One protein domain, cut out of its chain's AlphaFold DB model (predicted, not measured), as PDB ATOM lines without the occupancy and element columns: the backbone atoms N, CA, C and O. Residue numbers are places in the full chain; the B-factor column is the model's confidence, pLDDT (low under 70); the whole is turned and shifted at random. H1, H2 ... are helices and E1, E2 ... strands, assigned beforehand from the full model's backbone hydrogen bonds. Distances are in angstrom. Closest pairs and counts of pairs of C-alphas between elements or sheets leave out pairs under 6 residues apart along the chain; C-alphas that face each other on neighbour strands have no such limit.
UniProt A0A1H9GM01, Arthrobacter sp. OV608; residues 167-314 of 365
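Overview. This is residues 167 to 314 of the 365 residues of a protein of Arthrobacter sp. OV608 (UniProt A0A1H9GM01). A small, nearly flat parallel sheet, E4 E3 E2 E5, forms a slab with H1 over one face and H2 over the opposite face. Beyond E5 the sheet is carried on by two short unnamed pairings, residues 262 to 263 and then 292 to 293; H4 is off the sheet on that side, and the two-stranded antiparallel pair E1 and E6 makes a small separate piece at one end. The printed part has 148 residues, with five named helices and six named strands in the order E1 E2 H1 E3 E4 H2 E5 H3 H4 H5 E6. The class is mixed, helices and strands, with under half of the residues in named elements. The whole is compact and rounded, with a radius of gyration of the C-alphas of 13.9 A and spans of 39 by 32 by 32 A.

Arrangement. The sheet runs E4, residues 222 to 224, E3, residues 206 to 210, E2, residues 177 to 181, and E5, residues 241 to 244, with E4 and E5 as edge strands. E3 and E2 are parallel at 11 degrees, with N 180 and O 208 within hydrogen-bond range at 2.9 A. E2 and E5 are parallel at 9 degrees, with N 243 and O 179 2.8 A apart. E4 and E3 are parallel at 11 degrees, with N 224 and O 209 2.7 A apart. H1, residues 191 to 198, is on the sheet over E2 at a height of 10.0 A and runs along the strands, at 6 degrees to E2 on the local plane. E2, H1, E3 is a strand-helix-strand unit, two parallel neighbour strands joined through a helix, with a right-handed crossover. H2, residues 229 to 238, is on the opposite face at a height of 10.1 A, over E2 and only just over E3, where 3 of its C-alphas fall. The closest C-alphas of E2 and H2, Leu 179 and Ile 236, are 6.8 A apart. E4, H2, E5 is a split unit, its strands separated in the sheet by E3 and E2, and its crossover is right-handed. H3, residues 248 to 256, only grazes the sheet with residues 250 to 254. H2 and H3 only just touch, with 3 pairs of C-alphas within 8 A, the closest being Ile 236 and Ala 254 at 6.6 A; they run the same way at a steep tilt of 48 degrees. H5, residues 302 to 308, only grazes the sheet with residues 303 to 308; its closest C-alpha pair with E5 is Ala 308 and Val 241, 5.6 A. H4, residues 277 to 287, is not on the sheet but is near H3, with 5 pairs of C-alphas within 10 A. E1, residues 167 to 169, and E6, residues 310 to 313, are antiparallel at 138 degrees, with N 168 and O 311 3.0 A apart. Every O i to N i+4 pair is within hydrogen-bond range in H1, H2, H3, H4 and H5.

Along the chain. In the sheet, E3 is 13.8 A from first to last C-alpha, E2 13.6 A, E5 10.0 A and E4 6.7 A. E2 begins with C-alpha 177 at (30.792, 15.964, 52.041). Of the helices, H4 is 15.7 A long, H2 14.4 A, H3 12.2 A, H1 10.5 A and H5 9.8 A. E1, 7.0 A long, begins at C-alpha 167, (48.410, 5.526, 48.113), and E6, 9.9 A long, ends at C-alpha 313, (48.715, 5.075, 54.218).

Size, cuts and confidence. The C-alphas farthest apart, those of Pro 171 and Pro 187, are 39.9 A apart. The printed part has no cut. The long links are E3 to E4, H3 to H4 and H4 to H5, with 11, 20 and 14 residues between their elements. The mean pLDDT of the printed part is 91.9, and no printed residue is under 70.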
ATOM      1  N   VAL A 167      49.844   5.404  48.404       96.12
ATOM      2  CA  VAL A 167      48.410   5.526  48.113       96.12
ATOM      3  C   VAL A 167      47.858   4.188  47.656       96.12
ATOM      4  O   VAL A 167      48.493   3.471  46.882       96.12
ATOM      5  N   ARG A 168      46.668   3.849  48.151       95.12
ATOM      6  CA  ARG A 168      45.871   2.715  47.681       95.12
ATOM      7  C   ARG A 168      44.499   3.191  47.227       95.12
ATOM      8  O   ARG A 168      44.045   4.264  47.621       95.12
ATOM      9  N   ARG A 169      43.836   2.366  46.418       95.31
ATOM     10  CA  ARG A 169      42.422   2.560  46.092       95.31
ATOM     11  C   ARG A 169      41.534   1.917  47.156       95.31
ATOM     12  O   ARG A 169      41.847   0.832  47.646       95.31
ATOM     13  N   ARG A 170      40.417   2.567  47.463       92.00
ATOM     14  CA  ARG A 170      39.304   2.050  48.268       92.00
ATOM     15  C   ARG A 170      38.028   2.016  47.415       92.00
ATOM     16  O   ARG A 170      37.946   2.758  46.440       92.00
ATOM     17  N   PRO A 171      37.034   1.169  47.747       89.75
ATOM     18  CA  PRO A 171      35.772   1.136  47.013       89.75
ATOM     19  C   PRO A 171      35.101   2.510  46.987       89.75
ATOM     20  O   PRO A 171      35.014   3.165  48.030       89.75
ATOM     21  N   TYR A 172      34.602   2.907  45.816       85.50
ATOM     22  CA  TYR A 172      33.889   4.166  45.651       85.50
ATOM     23  C   TYR A 172      32.723   4.288  46.628       85.50
ATOM     24  O   TYR A 172      31.933   3.359  46.836       85.50
ATOM     25  N   ARG A 173      32.589   5.486  47.189       84.56
ATOM     26  CA  ARG A 173      31.410   5.928  47.922       84.56
ATOM     27  C   ARG A 173      30.954   7.238  47.305       84.56
ATOM     28  O   ARG A 173      31.782   8.076  46.962       84.56
ATOM     29  N   LYS A 174      29.636   7.411  47.189       90.69
ATOM     30  CA  LYS A 174      29.052   8.664  46.702       90.69
ATOM     31  C   LYS A 174      29.584   9.825  47.544       90.69
ATOM     32  O   LYS A 174      29.416   9.799  48.760       90.69
ATOM     33  N   VAL A 175      30.149  10.834  46.886       94.81
ATOM     34  CA  VAL A 175      30.637  12.060  47.530       94.81
ATOM     35  C   VAL A 175      29.449  12.829  48.113       94.81
ATOM     36  O   VAL A 175      28.561  13.275  47.381       94.81
ATOM     37  N   ARG A 176      29.406  12.949  49.440       95.38
ATOM     38  CA  ARG A 176      28.354  13.641  50.202       95.38
ATOM     39  C   ARG A 176      28.883  14.856  50.945       95.38
ATOM     40  O   ARG A 176      28.098  15.766  51.190       95.38
ATOM     41  N   GLN A 177      30.163  14.871  51.305       96.44
ATOM     42  CA  GLN A 177      30.792  15.964  52.041       96.44
ATOM     43  C   GLN A 177      32.080  16.418  51.353       96.44
ATOM     44  O   GLN A 177      33.007  15.627  51.168       96.44
ATOM     45  N   VAL A 178      32.127  17.699  50.990       97.94
ATOM     46  CA  VAL A 178      33.295  18.336  50.375       97.94
ATOM     47  C   VAL A 178      33.797  19.453  51.284       97.94
ATOM     48  O   VAL A 178      33.049  20.361  51.645       97.94
ATOM     49  N   LEU A 179      35.084  19.418  51.615       98.50
ATOM     50  CA  LEU A 179      35.763  20.499  52.322       98.50
ATOM     51  C   LEU A 179      36.704  21.229  51.368       98.50
ATOM     52  O   LEU A 179      37.483  20.601  50.653       98.50
ATOM     53  N   VAL A 180      36.667  22.558  51.386       98.19
ATOM     54  CA  VAL A 180      37.496  23.410  50.528       98.19
ATOM     55  C   VAL A 180      38.283  24.402  51.377       98.19
ATOM     56  O   VAL A 180      37.701  25.105  52.197       98.19
ATOM     57  N   THR A 181      39.596  24.523  51.159       96.81
ATOM     58  CA  THR A 181      40.444  25.546  51.800       96.81
ATOM     59  C   THR A 181      41.325  26.302  50.806       96.81
ATOM     60  O   THR A 181      42.102  25.728  50.039       96.81
ATOM     61  N   LEU A 182      41.274  27.633  50.872       94.31
ATOM     62  CA  LEU A 182      42.105  28.530  50.058       94.31
ATOM     63  C   LEU A 182      43.348  29.044  50.798       94.31
ATOM     64  O   LEU A 182      44.109  29.853  50.251       94.31
ATOM     65  N   GLY A 183      43.549  28.565  52.029       88.75
ATOM     66  CA  GLY A 183      44.598  29.009  52.932       88.75
ATOM     67  C   GLY A 183      44.275  30.339  53.612       88.75
ATOM     68  O   GLY A 183      43.181  30.893  53.497       88.75
ATOM     69  N   THR A 184      45.258  30.855  54.342       84.25
ATOM     70  CA  THR A 184      45.138  32.070  55.169       84.25
ATOM     71  C   THR A 184      46.093  33.178  54.722       84.25
ATOM     72  O   THR A 184      46.290  34.168  55.426       84.25
ATOM     73  N   ILE A 185      46.716  33.024  53.547       81.25
ATOM     74  CA  ILE A 185      47.636  34.028  53.021       81.25
ATOM     75  C   ILE A 185      46.862  35.279  52.581       81.25
ATOM     76  O   ILE A 185      45.913  35.226  51.794       81.25
ATOM     77  N   HIS A 186      47.282  36.427  53.103       80.25
ATOM     78  CA  HIS A 186      46.763  37.739  52.730       80.25
ATOM     79  C   HIS A 186      47.745  38.452  51.791       80.25
ATOM     80  O   HIS A 186      48.953  38.278  51.953       80.25
ATOM     81  N   PRO A 187      47.265  39.287  50.847       84.88
ATOM     82  CA  PRO A 187      45.865  39.623  50.545       84.88
ATOM     83  C   PRO A 187      45.242  38.769  49.415       84.88
ATOM     84  O   PRO A 187      44.247  39.168  48.817       84.88
ATOM     85  N   TYR A 188      45.837  37.624  49.075       87.31
ATOM     86  CA  TYR A 188      45.545  36.925  47.821       87.31
ATOM     87  C   TYR A 188      44.193  36.203  47.804       87.31
ATOM     88  O   TYR A 188      43.994  35.174  48.462       87.31
ATOM     89  N   ARG A 189      43.277  36.711  46.979       93.06
ATOM     90  CA  ARG A 189      42.024  36.032  46.622       93.06
ATOM     91  C   ARG A 189      42.282  34.824  45.721       93.06
ATOM     92  O   ARG A 189      43.374  34.688  45.171       93.06
ATOM     93  N   PHE A 190      41.302  33.931  45.602       93.81
ATOM     94  CA  PHE A 190      41.377  32.775  44.707       93.81
ATOM     95  C   PHE A 190      40.004  32.354  44.170       93.81
ATOM     96  O   PHE A 190      39.577  31.208  44.310       93.81
ATOM     97  N   ASP A 191      39.299  33.306  43.562       94.00
ATOM     98  CA  ASP A 191      37.946  33.108  43.032       94.00
ATOM     99  C   ASP A 191      37.869  31.970  41.998       94.00
ATOM    100  O   ASP A 191      36.937  31.172  42.037       94.00
ATOM    101  N   ARG A 192      38.901  31.800  41.156       94.19
ATOM    102  CA  ARG A 192      38.958  30.733  40.138       94.19
ATOM    103  C   ARG A 192      38.809  29.329  40.719       94.19
ATOM    104  O   ARG A 192      38.086  28.513  40.152       94.19
ATOM    105  N   ALA A 193      39.460  29.050  41.850       94.56
ATOM    106  CA  ALA A 193      39.335  27.760  42.520       94.56
ATOM    107  C   ALA A 193      37.920  27.551  43.076       94.56
ATOM    108  O   ALA A 193      37.377  26.455  42.965       94.56
ATOM    109  N   VAL A 194      37.310  28.604  43.629       95.69
ATOM    110  CA  VAL A 194      35.932  28.551  44.134       95.69
ATOM    111  C   VAL A 194      34.961  28.227  43.007       95.69
ATOM    112  O   VAL A 194      34.198  27.271  43.121       95.69
ATOM    113  N   ASP A 195      35.033  28.974  41.904       94.94
ATOM    114  CA  ASP A 195      34.147  28.778  40.757       94.94
ATOM    115  C   ASP A 195      34.335  27.375  40.152       94.94
ATOM    116  O   ASP A 195      33.359  26.709  39.804       94.94
ATOM    117  N   ALA A 196      35.580  26.896  40.060       95.25
ATOM    118  CA  ALA A 196      35.884  25.568  39.533       95.25
ATOM    119  C   ALA A 196      35.332  24.435  40.407       95.25
ATOM    120  O   ALA A 196      34.817  23.458  39.860       95.25
ATOM    121  N   VAL A 197      35.407  24.556  41.738       95.88
ATOM    122  CA  VAL A 197      34.801  23.574  42.649       95.88
ATOM    123  C   VAL A 197      33.281  23.652  42.582       95.88
ATOM    124  O   VAL A 197      32.641  22.614  42.449       95.88
ATOM    125  N   ALA A 198      32.700  24.855  42.618       94.38
ATOM    126  CA  ALA A 198      31.251  25.048  42.620       94.38
ATOM    127  C   ALA A 198      30.567  24.389  41.409       94.38
ATOM    128  O   ALA A 198      29.531  23.750  41.571       94.38
ATOM    129  N   ARG A 199      31.184  24.451  40.218       93.12
ATOM    130  CA  ARG A 199      30.685  23.777  39.000       93.12
ATOM    131  C   ARG A 199      30.741  22.242  39.040       93.12
ATOM    132  O   ARG A 199      30.165  21.596  38.172       93.12
ATOM    133  N   ARG A 200      31.447  21.650  40.007       93.81
ATOM    134  CA  ARG A 200      31.703  20.199  40.097       93.81
ATOM    135  C   ARG A 200      31.016  19.518  41.265       93.81
ATOM    136  O   ARG A 200      31.135  18.304  41.405       93.81
ATOM    137  N   LEU A 201      30.357  20.286  42.125       93.69
ATOM    138  CA  LEU A 201      29.706  19.747  43.306       93.69
ATOM    139  C   LEU A 201      28.607  18.755  42.898       93.69
ATOM    140  O   LEU A 201      27.707  19.130  42.144       93.69
ATOM    141  N   PRO A 202      28.651  17.505  43.391       91.38
ATOM    142  CA  PRO A 202      27.574  16.553  43.167       91.38
ATOM    143  C   PRO A 202      26.248  17.057  43.740       91.38
ATOM    144  O   PRO A 202      26.209  17.733  44.771       91.38
ATOM    145  N   GLU A 203      25.140  16.675  43.107       88.88
ATOM    146  CA  GLU A 203      23.810  17.053  43.579       88.88
ATOM    147  C   GLU A 203      23.548  16.527  45.003       88.88
ATOM    148  O   GLU A 203      23.739  15.340  45.304       88.88
ATOM    149  N   GLY A 204      23.106  17.429  45.884       88.00
ATOM    150  CA  GLY A 204      22.789  17.128  47.281       88.00
ATOM    151  C   GLY A 204      23.999  16.945  48.205       88.00
ATOM    152  O   GLY A 204      23.813  16.475  49.328       88.00
ATOM    153  N   CYS A 205      25.222  17.278  47.772       93.75
ATOM    154  CA  CYS A 205      26.379  17.272  48.669       93.75
ATOM    155  C   CYS A 205      26.369  18.475  49.632       93.75
ATOM    156  O   CYS A 205      25.941  19.579  49.289       93.75
ATOM    157  N   SER A 206      26.854  18.251  50.852       96.06
ATOM    158  CA  SER A 206      27.172  19.307  51.809       96.06
ATOM    159  C   SER A 206      28.585  19.818  51.552       96.06
ATOM    160  O   SER A 206      29.494  19.029  51.271       96.06
ATOM    161  N   VAL A 207      28.776  21.132  51.662       97.69
ATOM    162  CA  VAL A 207      30.068  21.769  51.396       97.69
ATOM    163  C   VAL A 207      30.435  22.729  52.511       97.69
ATOM    164  O   VAL A 207      29.614  23.533  52.956       97.69
ATOM    165  N   ILE A 208      31.690  22.652  52.944       98.12
ATOM    166  CA  ILE A 208      32.281  23.579  53.903       98.12
ATOM    167  C   ILE A 208      33.446  24.289  53.222       98.12
ATOM    168  O   ILE A 208      34.343  23.657  52.662       98.12
ATOM    169  N   TRP A 209      33.445  25.616  53.288       98.00
ATOM    170  CA  TRP A 209      34.437  26.467  52.644       98.00
ATOM    171  C   TRP A 209      35.248  27.227  53.685       98.00
ATOM    172  O   TRP A 209      34.683  27.882  54.555       98.00
ATOM    173  N   GLN A 210      36.570  27.226  53.552       96.69
ATOM    174  CA  GLN A 210      37.470  28.168  54.205       96.69
ATOM    175  C   GLN A 210      38.129  29.044  53.137       96.69
ATOM    176  O   GLN A 210      38.965  28.575  52.363       96.69
ATOM    177  N   LEU A 211      37.737  30.319  53.074       95.19
ATOM    178  CA  LEU A 211      38.046  31.177  51.921       95.19
ATOM    179  C   LEU A 211      39.188  32.186  52.137       95.19
ATOM    180  O   LEU A 211      39.700  32.756  51.166       95.19
ATOM    181  N   GLY A 212      39.609  32.412  53.383       92.81
ATOM    182  CA  GLY A 212      40.705  33.316  53.730       92.81
ATOM    183  C   GLY A 212      40.436  34.754  53.280       92.81
ATOM    184  O   GLY A 212      39.549  35.427  53.798       92.81
ATOM    185  N   SER A 213      41.219  35.236  52.308       91.94
ATOM    186  CA  SER A 213      41.063  36.577  51.714       91.94
ATOM    187  C   SER A 213      39.945  36.671  50.668       91.94
ATOM    188  O   SER A 213      39.621  37.770  50.219       91.94
ATOM    189  N   THR A 214      39.387  35.539  50.233       93.62
ATOM    190  CA  THR A 214      38.343  35.493  49.202       93.62
ATOM    191  C   THR A 214      36.975  35.702  49.844       93.62
ATOM    192  O   THR A 214      36.627  35.037  50.814       93.62
ATOM    193  N   THR A 215      36.183  36.621  49.295       91.25
ATOM    194  CA  THR A 215      34.821  36.921  49.766       91.25
ATOM    195  C   THR A 215      33.820  36.499  48.702       91.25
ATOM    196  O   THR A 215      33.941  36.958  47.563       91.25
ATOM    197  N   ARG A 216      32.850  35.661  49.083       91.44
ATOM    198  CA  ARG A 216      31.755  35.153  48.246       91.44
ATOM    199  C   ARG A 216      30.498  34.989  49.100       91.44
ATOM    200  O   ARG A 216      30.606  34.562  50.246       91.44
ATOM    201  N   ASN A 217      29.339  35.310  48.527       90.12
ATOM    202  CA  ASN A 217      28.032  35.258  49.206       90.12
ATOM    203  C   ASN A 217      27.029  34.346  48.477       90.12
ATOM    204  O   ASN A 217      25.871  34.254  48.862       90.12
ATOM    205  N   ASP A 218      27.475  33.714  47.398       93.88
ATOM    206  CA  ASP A 218      26.688  32.951  46.432       93.88
ATOM    207  C   ASP A 218      26.965  31.440  46.510       93.88
ATOM    208  O   ASP A 218      26.486  30.676  45.679       93.88
ATOM    209  N   LEU A 219      27.756  31.001  47.494       94.56
ATOM    210  CA  LEU A 219      28.179  29.607  47.616       94.56
ATOM    211  C   LEU A 219      27.167  28.770  48.405       94.56
ATOM    212  O   LEU A 219      26.635  29.245  49.412       94.56
ATOM    213  N   PRO A 220      26.945  27.502  48.013       93.94
ATOM    214  CA  PRO A 220      26.166  26.568  48.813       93.94
ATOM    215  C   PRO A 220      26.932  26.149  50.076       93.94
ATOM    216  O   PRO A 220      28.163  26.133  50.095       93.94
ATOM    217  N   GLY A 221      26.206  25.726  51.110       94.75
ATOM    218  CA  GLY A 221      26.798  25.169  52.327       94.75
ATOM    219  C   GLY A 221      27.290  26.227  53.319       94.75
ATOM    220  O   GLY A 221      26.714  27.309  53.433       94.75
ATOM    221  N   THR A 222      28.319  25.894  54.098       96.62
ATOM    222  CA  THR A 222      28.818  26.748  55.189       96.62
ATOM    223  C   THR A 222      30.138  27.404  54.812       96.62
ATOM    224  O   THR A 222      31.094  26.730  54.436       96.62
ATOM    225  N   VAL A 223      30.210  28.728  54.945       97.00
ATOM    226  CA  VAL A 223      31.408  29.511  54.631       97.00
ATOM    227  C   VAL A 223      32.050  30.032  55.910       97.00
ATOM    228  O   VAL A 223      31.432  30.745  56.698       97.00
ATOM    229  N   HIS A 224      33.327  29.721  56.078       95.50
ATOM    230  CA  HIS A 224      34.200  30.247  57.112       95.50
ATOM    231  C   HIS A 224      35.287  31.110  56.470       95.50
ATOM    232  O   HIS A 224      35.843  30.793  55.415       95.50
ATOM    233  N   ARG A 225      35.644  32.207  57.138       92.75
ATOM    234  CA  ARG A 225      36.826  32.983  56.747       92.75
ATOM    235  C   ARG A 225      38.096  32.200  57.066       92.75
ATOM    236  O   ARG A 225      38.912  31.954  56.183       92.75
ATOM    237  N   ASP A 226      38.213  31.761  58.312       90.25
ATOM    238  CA  ASP A 226      39.348  31.021  58.847       90.25
ATOM    239  C   ASP A 226      38.831  29.811  59.632       90.25
ATOM    240  O   ASP A 226      37.797  29.896  60.296       90.25
ATOM    241  N   LEU A 227      39.556  28.696  59.562       92.19
ATOM    242  CA  LEU A 227      39.318  27.500  60.371       92.19
ATOM    243  C   LEU A 227      40.576  27.199  61.184       92.19
ATOM    244  O   LEU A 227      41.696  27.314  60.676       92.19
ATOM    245  N   GLY A 228      40.389  26.831  62.451       89.94
ATOM    246  CA  GLY A 228      41.480  26.398  63.317       89.94
ATOM    247  C   GLY A 228      42.098  25.083  62.838       89.94
ATOM    248  O   GLY A 228      41.473  24.313  62.115       89.94
ATOM    249  N   TRP A 229      43.330  24.802  63.269       87.50
ATOM    250  CA  TRP A 229      44.037  23.570  62.899       87.50
ATOM    251  C   TRP A 229      43.271  22.308  63.326       87.50
ATOM    252  O   TRP A 229      43.109  21.388  62.528       87.50
ATOM    253  N   THR A 230      42.756  22.284  64.559       89.06
ATOM    254  CA  THR A 230      41.996  21.150  65.107       89.06
ATOM    255  C   THR A 230      40.670  20.935  64.378       89.06
ATOM    256  O   THR A 230      40.355  19.805  64.013       89.06
ATOM    257  N   ASP A 231      39.929  22.012  64.097       93.56
ATOM    258  CA  ASP A 231      38.687  21.929  63.323       93.56
ATOM    259  C   ASP A 231      38.949  21.439  61.900       93.56
ATOM    260  O   ASP A 231      38.222  20.584  61.407       93.56
ATOM    261  N   MET A 232      40.019  21.922  61.261       95.12
ATOM    262  CA  MET A 232      40.423  21.469  59.931       95.12
ATOM    263  C   MET A 232      40.748  19.968  59.920       95.12
ATOM    264  O   MET A 232      40.275  19.276  59.030       95.12
ATOM    265  N   ASN A 233      41.476  19.440  60.915       94.69
ATOM    266  CA  ASN A 233      41.740  17.994  61.022       94.69
ATOM    267  C   ASN A 233      40.443  17.184  61.070       94.69
ATOM    268  O   ASN A 233      40.262  16.253  60.288       94.69
ATOM    269  N   ARG A 234      39.532  17.567  61.971       96.44
ATOM    270  CA  ARG A 234      38.242  16.898  62.138       96.44
ATOM    271  C   ARG A 234      37.433  16.934  60.838       96.44
ATOM    272  O   ARG A 234      36.956  15.901  60.385       96.44
ATOM    273  N   LEU A 235      37.332  18.106  60.212       97.62
ATOM    274  CA  LEU A 235      36.581  18.281  58.970       97.62
ATOM    275  C   LEU A 235      37.202  17.511  57.799       97.62
ATOM    276  O   LEU A 235      36.457  16.984  56.980       97.62
ATOM    277  N   ILE A 236      38.535  17.411  57.713       97.56
ATOM    278  CA  ILE A 236      39.201  16.580  56.699       97.56
ATOM    279  C   ILE A 236      38.796  15.111  56.878       97.56
ATOM    280  O   ILE A 236      38.417  14.480  55.898       97.56
ATOM    281  N   GLN A 237      38.829  14.582  58.105       95.56
ATOM    282  CA  GLN A 237      38.457  13.187  58.387       95.56
ATOM    283  C   GLN A 237      36.979  12.888  58.097       95.56
ATOM    284  O   GLN A 237      36.639  11.782  57.681       95.56
ATOM    285  N   GLU A 238      36.097  13.859  58.343       95.31
ATOM    286  CA  GLU A 238      34.652  13.738  58.108       95.31
ATOM    287  C   GLU A 238      34.261  13.910  56.628       95.31
ATOM    288  O   GLU A 238      33.161  13.511  56.236       95.31
ATOM    289  N   SER A 239      35.136  14.502  55.811       96.19
ATOM    290  CA  SER A 239      34.863  14.791  54.402       96.19
ATOM    291  C   SER A 239      35.223  13.620  53.494       96.19
ATOM    292  O   SER A 239      36.247  12.962  53.667       96.19
ATOM    293  N   ASP A 240      34.418  13.405  52.454       95.50
ATOM    294  CA  ASP A 240      34.739  12.424  51.412       95.50
ATOM    295  C   ASP A 240      35.843  12.950  50.484       95.50
ATOM    296  O   ASP A 240      36.655  12.178  49.972       95.50
ATOM    297  N   VAL A 241      35.859  14.273  50.273       97.00
ATOM    298  CA  VAL A 241      36.806  14.973  49.401       97.00
ATOM    299  C   VAL A 241      37.300  16.246  50.074       97.00
ATOM    300  O   VAL A 241      36.515  17.043  50.590       97.00
ATOM    301  N   PHE A 242      38.609  16.471  49.996       98.19
ATOM    302  CA  PHE A 242      39.252  17.694  50.457       98.19
ATOM    303  C   PHE A 242      39.952  18.409  49.300       98.19
ATOM    304  O   PHE A 242      40.867  17.861  48.684       98.19
ATOM    305  N   VAL A 243      39.541  19.645  49.022       98.06
ATOM    306  CA  VAL A 243      40.151  20.524  48.022       98.06
ATOM    307  C   VAL A 243      40.983  21.592  48.728       98.06
ATOM    308  O   VAL A 243      40.486  22.298  49.605       98.06
ATOM    309  N   CYS A 244      42.245  21.765  48.339       96.38
ATOM    310  CA  CYS A 244      43.123  22.766  48.940       96.38
ATOM    311  C   CYS A 244      43.983  23.512  47.913       96.38
ATOM    312  O   CYS A 244      44.287  23.000  46.841       96.38
ATOM    313  N   HIS A 245      44.430  24.718  48.265       91.44
ATOM    314  CA  HIS A 245      45.263  25.605  47.433       91.44
ATOM    315  C   HIS A 245      46.715  25.127  47.155       91.44
ATOM    316  O   HIS A 245      47.594  25.949  46.897       91.44
ATOM    317  N   ALA A 246      47.009  23.831  47.299       87.44
ATOM    318  CA  ALA A 246      48.359  23.254  47.212       87.44
ATOM    319  C   ALA A 246      49.393  23.842  48.202       87.44
ATOM    320  O   ALA A 246      50.601  23.786  47.973       87.44
ATOM    321  N   GLY A 247      48.948  24.392  49.336       89.81
ATOM    322  CA  GLY A 247      49.849  24.774  50.424       89.81
ATOM    323  C   GLY A 247      50.411  23.547  51.145       89.81
ATOM    324  O   GLY A 247      49.646  22.668  51.533       89.81
ATOM    325  N   VAL A 248      51.728  23.517  51.398       91.81
ATOM    326  CA  VAL A 248      52.416  22.391  52.076       91.81
ATOM    327  C   VAL A 248      51.708  21.975  53.364       91.81
ATOM    328  O   VAL A 248      51.457  20.794  53.568       91.81
ATOM    329  N   GLY A 249      51.330  22.941  54.206       92.19
ATOM    330  CA  GLY A 249      50.636  22.655  55.463       92.19
ATOM    331  C   GLY A 249      49.301  21.936  55.256       92.19
ATOM    332  O   GLY A 249      49.062  20.930  55.909       92.19
ATOM    333  N   SER A 250      48.467  22.404  54.322       94.19
ATOM    334  CA  SER A 250      47.173  21.778  54.013       94.19
ATOM    335  C   SER A 250      47.337  20.385  53.409       94.19
ATOM    336  O   SER A 250      46.575  19.485  53.738       94.19
ATOM    337  N   VAL A 251      48.343  20.194  52.554       95.56
ATOM    338  CA  VAL A 251      48.622  18.896  51.931       95.56
ATOM    339  C   VAL A 251      49.096  17.878  52.965       95.56
ATOM    340  O   VAL A 251      48.530  16.794  53.042       95.56
ATOM    341  N   LEU A 252      50.081  18.226  53.799       94.94
ATOM    342  CA  LEU A 252      50.550  17.333  54.866       94.94
ATOM    343  C   LEU A 252      49.426  17.019  55.861       94.94
ATOM    344  O   LEU A 252      49.256  15.867  56.246       94.94
ATOM    345  N   GLN A 253      48.612  18.020  56.204       94.38
ATOM    346  CA  GLN A 253      47.443  17.837  57.058       94.38
ATOM    347  C   GLN A 253      46.417  16.879  56.431       94.38
ATOM    348  O   GLN A 253      45.853  16.056  57.142       94.38
ATOM    349  N   ALA A 254      46.192  16.932  55.115       96.75
ATOM    350  CA  ALA A 254      45.322  15.979  54.426       96.75
ATOM    351  C   ALA A 254      45.837  14.539  54.556       96.75
ATOM    352  O   ALA A 254      45.095  13.645  54.968       96.75
ATOM    353  N   LEU A 255      47.127  14.339  54.271       95.94
ATOM    354  CA  LEU A 255      47.764  13.023  54.299       95.94
ATOM    355  C   LEU A 255      47.802  12.421  55.711       95.94
ATOM    356  O   LEU A 255      47.541  11.229  55.870       95.94
ATOM    357  N   ASP A 256      48.065  13.236  56.739       93.62
ATOM    358  CA  ASP A 256      47.992  12.825  58.152       93.62
ATOM    359  C   ASP A 256      46.586  12.348  58.551       93.62
ATOM    360  O   ASP A 256      46.440  11.482  59.412       93.62
ATOM    361  N   ASN A 257      45.548  12.914  57.932       95.56
ATOM    362  CA  ASN A 257      44.148  12.601  58.214       95.56
ATOM    363  C   ASN A 257      43.558  11.561  57.245       95.56
ATOM    364  O   ASN A 257      42.342  11.393  57.199       95.56
ATOM    365  N   GLY A 258      44.396  10.847  56.482       94.69
ATOM    366  CA  GLY A 258      43.943   9.743  55.634       94.69
ATOM    367  C   GLY A 258      43.211  10.182  54.363       94.69
ATOM    368  O   GLY A 258      42.426   9.408  53.816       94.69
ATOM    369  N   VAL A 259      43.462  11.400  53.873       96.25
ATOM    370  CA  VAL A 259      42.821  11.945  52.666       96.25
ATOM    371  C   VAL A 259      43.863  12.316  51.615       96.25
ATOM    372  O   VAL A 259      44.820  13.035  51.899       96.25
ATOM    373  N   VAL A 260      43.663  11.859  50.374       97.31
ATOM    374  CA  VAL A 260      44.417  12.357  49.214       97.31
ATOM    375  C   VAL A 260      43.754  13.653  48.725       97.31
ATOM    376  O   VAL A 260      42.611  13.609  48.271       97.31
ATOM    377  N   PRO A 261      44.424  14.817  48.819       97.81
ATOM    378  CA  PRO A 261      43.806  16.096  48.490       97.81
ATOM    379  C   PRO A 261      43.676  16.326  46.979       97.81
ATOM    380  O   PRO A 261      44.537  15.937  46.182       97.81
ATOM    381  N   VAL A 262      42.641  17.073  46.602       98.00
ATOM    382  CA  VAL A 262      42.526  17.727  45.295       98.00
ATOM    383  C   VAL A 262      43.178  19.112  45.387       98.00
ATOM    384  O   VAL A 262      42.885  19.902  46.283       98.00
ATOM    385  N   LEU A 263      44.094  19.411  44.475       97.00
ATOM    386  CA  LEU A 263      45.000  20.550  44.519       97.00
ATOM    387  C   LEU A 263      44.562  21.617  43.516       97.00
ATOM    388  O   LEU A 263      44.674  21.432  42.306       97.00
ATOM    389  N   ALA A 264      44.113  22.757  44.030       94.75
ATOM    390  CA  ALA A 264      43.901  23.973  43.260       94.75
ATOM    391  C   ALA A 264      45.179  24.823  43.303       94.75
ATOM    392  O   ALA A 264      45.557  25.331  44.356       94.75
ATOM    393  N   VAL A 265      45.864  24.981  42.174       91.31
ATOM    394  CA  VAL A 265      47.166  25.668  42.124       91.31
ATOM    395  C   VAL A 265      46.979  27.140  41.765       91.31
ATOM    396  O   VAL A 265      46.364  27.457  40.748       91.31
ATOM    397  N   ARG A 266      47.499  28.045  42.603       89.44
ATOM    398  CA  ARG A 266      47.467  29.496  42.357       89.44
ATOM    399  C   ARG A 266      48.406  29.884  41.214       89.44
ATOM    400  O   ARG A 266      49.442  29.252  41.024       89.44
ATOM    401  N   SER A 267      48.064  30.961  40.511       86.00
ATOM    402  CA  SER A 267      48.862  31.547  39.429       86.00
ATOM    403  C   SER A 267      49.337  32.958  39.785       86.00
ATOM    404  O   SER A 267      48.523  33.870  39.973       86.00
ATOM    405  N   ALA A 268      50.651  33.181  39.818       83.94
ATOM    406  CA  ALA A 268      51.234  34.500  40.063       83.94
ATOM    407  C   ALA A 268      50.881  35.496  38.946       83.94
ATOM    408  O   ALA A 268      50.555  36.649  39.226       83.94
ATOM    409  N   SER A 269      50.837  35.039  37.689       84.94
ATOM    410  CA  SER A 269      50.433  35.859  36.530       84.94
ATOM    411  C   SER A 269      48.994  36.389  36.611       84.94
ATOM    412  O   SER A 269      48.665  37.364  35.941       84.94
ATOM    413  N   LEU A 270      48.150  35.776  37.447       84.50
ATOM    414  CA  LEU A 270      46.763  36.181  37.687       84.50
ATOM    415  C   LEU A 270      46.592  36.886  39.041       84.50
ATOM    416  O   LEU A 270      45.471  37.113  39.486       84.50
ATOM    417  N   GLY A 271      47.698  37.241  39.705       79.81
ATOM    418  CA  GLY A 271      47.681  37.945  40.987       79.81
ATOM    419  C   GLY A 271      47.209  37.090  42.165       79.81
ATOM    420  O   GLY A 271      46.852  37.631  43.210       79.81
ATOM    421  N   GLU A 272      47.201  35.761  42.026       84.12
ATOM    422  CA  GLU A 272      46.739  34.841  43.069       84.12
ATOM    423  C   GLU A 272      47.864  34.454  44.041       84.12
ATOM    424  O   GLU A 272      47.587  33.875  45.089       84.12
ATOM    425  N   HIS A 273      49.126  34.749  43.727       80.50
ATOM    426  CA  HIS A 273      50.277  34.490  44.596       80.50
ATOM    427  C   HIS A 273      51.461  35.407  44.237       80.50
ATOM    428  O   HIS A 273      51.421  36.118  43.234       80.50
ATOM    429  N   VAL A 274      52.518  35.401  45.060       70.00
ATOM    430  CA  VAL A 274      53.777  36.129  44.780       70.00
ATOM    431  C   VAL A 274      54.616  35.419  43.714       70.00
ATOM    432  O   VAL A 274      55.296  36.066  42.925       70.00
ATOM    433  N   ASP A 275      54.593  34.088  43.733       73.75
ATOM    434  CA  ASP A 275      55.401  33.201  42.900       73.75
ATOM    435  C   ASP A 275      54.636  31.916  42.540       73.75
ATOM    436  O   ASP A 275      53.631  31.586  43.170       73.75
ATOM    437  N   ASP A 276      55.134  31.186  41.541       75.50
ATOM    438  CA  ASP A 276      54.522  29.952  41.023       75.50
ATOM    439  C   ASP A 276      55.136  28.673  41.629       75.50
ATOM    440  O   ASP A 276      54.975  27.570  41.102       75.50
ATOM    441  N   HIS A 277      55.852  28.777  42.757       72.56
ATOM    442  CA  HIS A 277      56.512  27.615  43.372       72.56
ATOM    443  C   HIS A 277      55.520  26.545  43.855       72.56
ATOM    444  O   HIS A 277      55.868  25.365  43.930       72.56
ATOM    445  N   GLN A 278      54.268  26.929  44.116       72.06
ATOM    446  CA  GLN A 278      53.188  25.994  44.439       72.06
ATOM    447  C   GLN A 278      52.880  25.030  43.284       72.06
ATOM    448  O   GLN A 278      52.516  23.884  43.543       72.06
ATOM    449  N   GLY A 279      53.093  25.435  42.027       83.25
ATOM    450  CA  GLY A 279      52.893  24.561  40.870       83.25
ATOM    451  C   GLY A 279      53.898  23.417  40.816       83.25
ATOM    452  O   GLY A 279      53.521  22.270  40.580       83.25
ATOM    453  N   SER A 280      55.167  23.690  41.125       86.19
ATOM    454  CA  SER A 280      56.191  22.642  41.163       86.19
ATOM    455  C   SER A 280      55.951  21.637  42.294       86.19
ATOM    456  O   SER A 280      56.186  20.445  42.107       86.19
ATOM    457  N   PHE A 281      55.450  22.096  43.445       90.25
ATOM    458  CA  PHE A 281      55.045  21.213  44.541       90.25
ATOM    459  C   PHE A 281      53.816  20.373  44.176       90.25
ATOM    460  O   PHE A 281      53.828  19.162  44.368       90.25
ATOM    461  N   ALA A 282      52.781  20.984  43.592       91.38
ATOM    462  CA  ALA A 282      51.598  20.257  43.141       91.38
ATOM    463  C   ALA A 282      51.950  19.176  42.108       91.38
ATOM    464  O   ALA A 282      51.477  18.048  42.222       91.38
ATOM    465  N   HIS A 283      52.839  19.488  41.159       91.75
ATOM    466  CA  HIS A 283      53.350  18.511  40.201       91.75
ATOM    467  C   HIS A 283      54.002  17.310  40.898       91.75
ATOM    468  O   HIS A 283      53.727  16.166  40.539       91.75
ATOM    469  N   GLU A 284      54.811  17.551  41.931       93.56
ATOM    470  CA  GLU A 284      55.425  16.471  42.702       93.56
ATOM    471  C   GLU A 284      54.385  15.610  43.434       93.56
ATOM    472  O   GLU A 284      54.483  14.381  43.420       93.56
ATOM    473  N   MET A 285      53.364  16.231  44.032       95.38
ATOM    474  CA  MET A 285      52.276  15.505  44.693       95.38
ATOM    475  C   MET A 285      51.544  14.578  43.717       95.38
ATOM    476  O   MET A 285      51.309  13.411  44.034       95.38
ATOM    477  N   ILE A 286      51.242  15.072  42.513       95.00
ATOM    478  CA  ILE A 286      50.584  14.301  41.448       95.00
ATOM    479  C   ILE A 286      51.491  13.162  40.976       95.00
ATOM    480  O   ILE A 286      51.045  12.020  40.884       95.00
ATOM    481  N   ARG A 287      52.780  13.443  40.739       94.75
ATOM    482  CA  ARG A 287      53.777  12.446  40.312       94.75
ATOM    483  C   ARG A 287      53.883  11.281  41.299       94.75
ATOM    484  O   ARG A 287      54.075  10.143  40.882       94.75
ATOM    485  N   ARG A 288      53.749  11.557  42.599       93.56
ATOM    486  CA  ARG A 288      53.764  10.550  43.674       93.56
ATOM    487  C   ARG A 288      52.404   9.883  43.919       93.56
ATOM    488  O   ARG A 288      52.316   8.996  44.761       93.56
ATOM    489  N   GLY A 289      51.346  10.313  43.232       95.62
ATOM    490  CA  GLY A 289      49.973   9.864  43.477       95.62
ATOM    491  C   GLY A 289      49.372  10.369  44.795       95.62
ATOM    492  O   GLY A 289      48.280   9.949  45.156       95.62
ATOM    493  N   LEU A 290      50.059  11.275  45.496       96.62
ATOM    494  CA  LEU A 290      49.681  11.839  46.796       96.62
ATOM    495  C   LEU A 290      48.777  13.081  46.672       96.62
ATOM    496  O   LEU A 290      48.533  13.778  47.655       96.62
ATOM    497  N   GLY A 291      48.290  13.380  45.471       96.81
ATOM    498  CA  GLY A 291      47.319  14.434  45.213       96.81
ATOM    499  C   GLY A 291      46.731  14.322  43.809       96.81
ATOM    500  O   GLY A 291      47.314  13.696  42.921       96.81
ATOM    501  N   LYS A 292      45.573  14.946  43.609       96.44
ATOM    502  CA  LYS A 292      44.928  15.126  42.300       96.44
ATOM    503  C   LYS A 292      44.941  16.600  41.925       96.44
ATOM    504  O   LYS A 292      44.879  17.436  42.813       96.44
ATOM    505  N   VAL A 293      45.022  16.943  40.643       94.88
ATOM    506  CA  VAL A 293      44.964  18.346  40.201       94.88
ATOM    507  C   VAL A 293      43.528  18.764  39.927       94.88
ATOM    508  O   VAL A 293      42.773  18.010  39.322       94.88
ATOM    509  N   LEU A 294      43.146  19.962  40.370       94.38
ATOM    510  CA  LEU A 294      41.901  20.592  39.948       94.38
ATOM    511  C   LEU A 294      42.148  21.398  38.670       94.38
ATOM    512  O   LEU A 294      42.590  22.545  38.740       94.38
ATOM    513  N   GLU A 295      41.836  20.817  37.515       90.81
ATOM    514  CA  GLU A 295      41.891  21.542  36.244       90.81
ATOM    515  C   GLU A 295      40.750  22.557  36.152       90.81
ATOM    516  O   GLU A 295      39.576  22.199  36.146       90.81
ATOM    517  N   PHE A 296      41.062  23.850  36.076       90.00
ATOM    518  CA  PHE A 296      40.027  24.891  36.135       90.00
ATOM    519  C   PHE A 296      39.166  25.002  34.867       90.00
ATOM    520  O   PHE A 296      38.081  25.585  34.929       90.00
ATOM    521  N   SER A 297      39.648  24.479  33.736       85.94
ATOM    522  CA  SER A 297      38.971  24.514  32.432       85.94
ATOM    523  C   SER A 297      37.995  23.368  32.203       85.94
ATOM    524  O   SER A 297      37.165  23.456  31.307       85.94
ATOM    525  N   GLU A 298      38.117  22.284  32.963       82.88
ATOM    526  CA  GLU A 298      37.216  21.141  32.835       82.88
ATOM    527  C   GLU A 298      35.916  21.393  33.620       82.88
ATOM    528  O   GLU A 298      35.834  22.338  34.418       82.88
ATOM    529  N   ASP A 299      34.934  20.511  33.454       76.50
ATOM    530  CA  ASP A 299      33.710  20.454  34.255       76.50
ATOM    531  C   ASP A 299      33.432  19.001  34.680       76.50
ATOM    532  O   ASP A 299      34.046  18.060  34.176       76.50
ATOM    533  N   GLY A 300      32.497  18.807  35.615       75.69
ATOM    534  CA  GLY A 300      32.099  17.482  36.100       75.69
ATOM    535  C   GLY A 300      32.857  16.990  37.340       75.69
ATOM    536  O   GLY A 300      33.953  17.440  37.674       75.69
ATOM    537  N   ALA A 301      32.237  16.051  38.057       83.25
ATOM    538  CA  ALA A 301      32.684  15.610  39.379       83.25
ATOM    539  C   ALA A 301      33.843  14.593  39.360       83.25
ATOM    540  O   ALA A 301      34.315  14.218  40.430       83.25
ATOM    541  N   ALA A 302      34.328  14.174  38.184       89.81
ATOM    542  CA  ALA A 302      35.262  13.053  38.029       89.81
ATOM    543  C   ALA A 302      36.498  13.155  38.939       89.81
ATOM    544  O   ALA A 302      36.825  12.209  39.644       89.81
ATOM    545  N   VAL A 303      37.137  14.328  39.019       94.06
ATOM    546  CA  VAL A 303      38.299  14.529  39.903       94.06
ATOM    547  C   VAL A 303      37.959  14.370  41.392       94.06
ATOM    548  O   VAL A 303      38.778  13.865  42.159       94.06
ATOM    549  N   LEU A 304      36.758  14.789  41.809       94.69
ATOM    550  CA  LEU A 304      36.296  14.656  43.190       94.69
ATOM    551  C   LEU A 304      35.998  13.184  43.502       94.69
ATOM    552  O   LEU A 304      36.378  12.685  44.557       94.69
ATOM    553  N   GLU A 305      35.370  12.479  42.564       93.56
ATOM    554  CA  GLU A 305      35.063  11.054  42.676       93.56
ATOM    555  C   GLU A 305      36.332  10.199  42.711       93.56
ATOM    556  O   GLU A 305      36.483   9.369  43.602       93.56
ATOM    557  N   GLU A 306      37.286  10.464  41.817       93.81
ATOM    558  CA  GLU A 306      38.587   9.797  41.811       93.81
ATOM    559  C   GLU A 306      39.357  10.034  43.110       93.81
ATOM    560  O   GLU A 306      39.975   9.109  43.630       93.81
ATOM    561  N   ALA A 307      39.345  11.258  43.648       94.44
ATOM    562  CA  ALA A 307      39.992  11.543  44.925       94.44
ATOM    563  C   ALA A 307      39.318  10.795  46.086       94.44
ATOM    564  O   ALA A 307      40.012  10.290  46.969       94.44
ATOM    565  N   ALA A 308      37.988  10.651  46.057       94.38
ATOM    566  CA  ALA A 308      37.240   9.908  47.069       94.38
ATOM    567  C   ALA A 308      37.575   8.405  47.086       94.38
ATOM    568  O   ALA A 308      37.435   7.762  48.131       94.38
ATOM    569  N   GLU A 309      38.051   7.841  45.973       95.50
ATOM    570  CA  GLU A 309      38.527   6.454  45.873       95.50
ATOM    571  C   GLU A 309      39.967   6.253  46.362       95.50
ATOM    572  O   GLU A 309      40.455   5.122  46.361       95.50
ATOM    573  N   LEU A 310      40.675   7.307  46.772       95.75
ATOM    574  CA  LEU A 310      42.073   7.218  47.186       95.75
ATOM    575  C   LEU A 310      42.229   7.366  48.696       95.75
ATOM    576  O   LEU A 310      41.549   8.150  49.356       95.75
ATOM    577  N   GLU A 311      43.173   6.608  49.240       94.56
ATOM    578  CA  GLU A 311      43.531   6.639  50.653       94.56
ATOM    579  C   GLU A 311      45.061   6.603  50.785       94.56
ATOM    580  O   GLU A 311      45.695   5.659  50.285       94.56
ATOM    581  N   PRO A 312      45.681   7.605  51.433       95.44
ATOM    582  CA  PRO A 312      47.083   7.546  51.786       95.44
ATOM    583  C   PRO A 312      47.267   6.668  53.032       95.44
ATOM    584  O   PRO A 312      46.465   6.697  53.964       95.44
ATOM    585  N   TYR A 313      48.345   5.895  53.070       93.44
ATOM    586  CA  TYR A 313      48.715   5.075  54.218       93.44
ATOM    587  C   TYR A 313      50.231   5.070  54.410       93.44
ATOM    588  O   TYR A 313      50.992   5.197  53.447       93.44
ATOM    589  N   ILE A 314      50.665   4.895  55.656       89.44
ATOM    590  CA  ILE A 314      52.073   4.697  55.998       89.44
ATOM    591  C   ILE A 314      52.328   3.184  56.043       89.44
ATOM    592  O   ILE A 314      51.663   2.486  56.815       89.44
TER     593      ILE A 314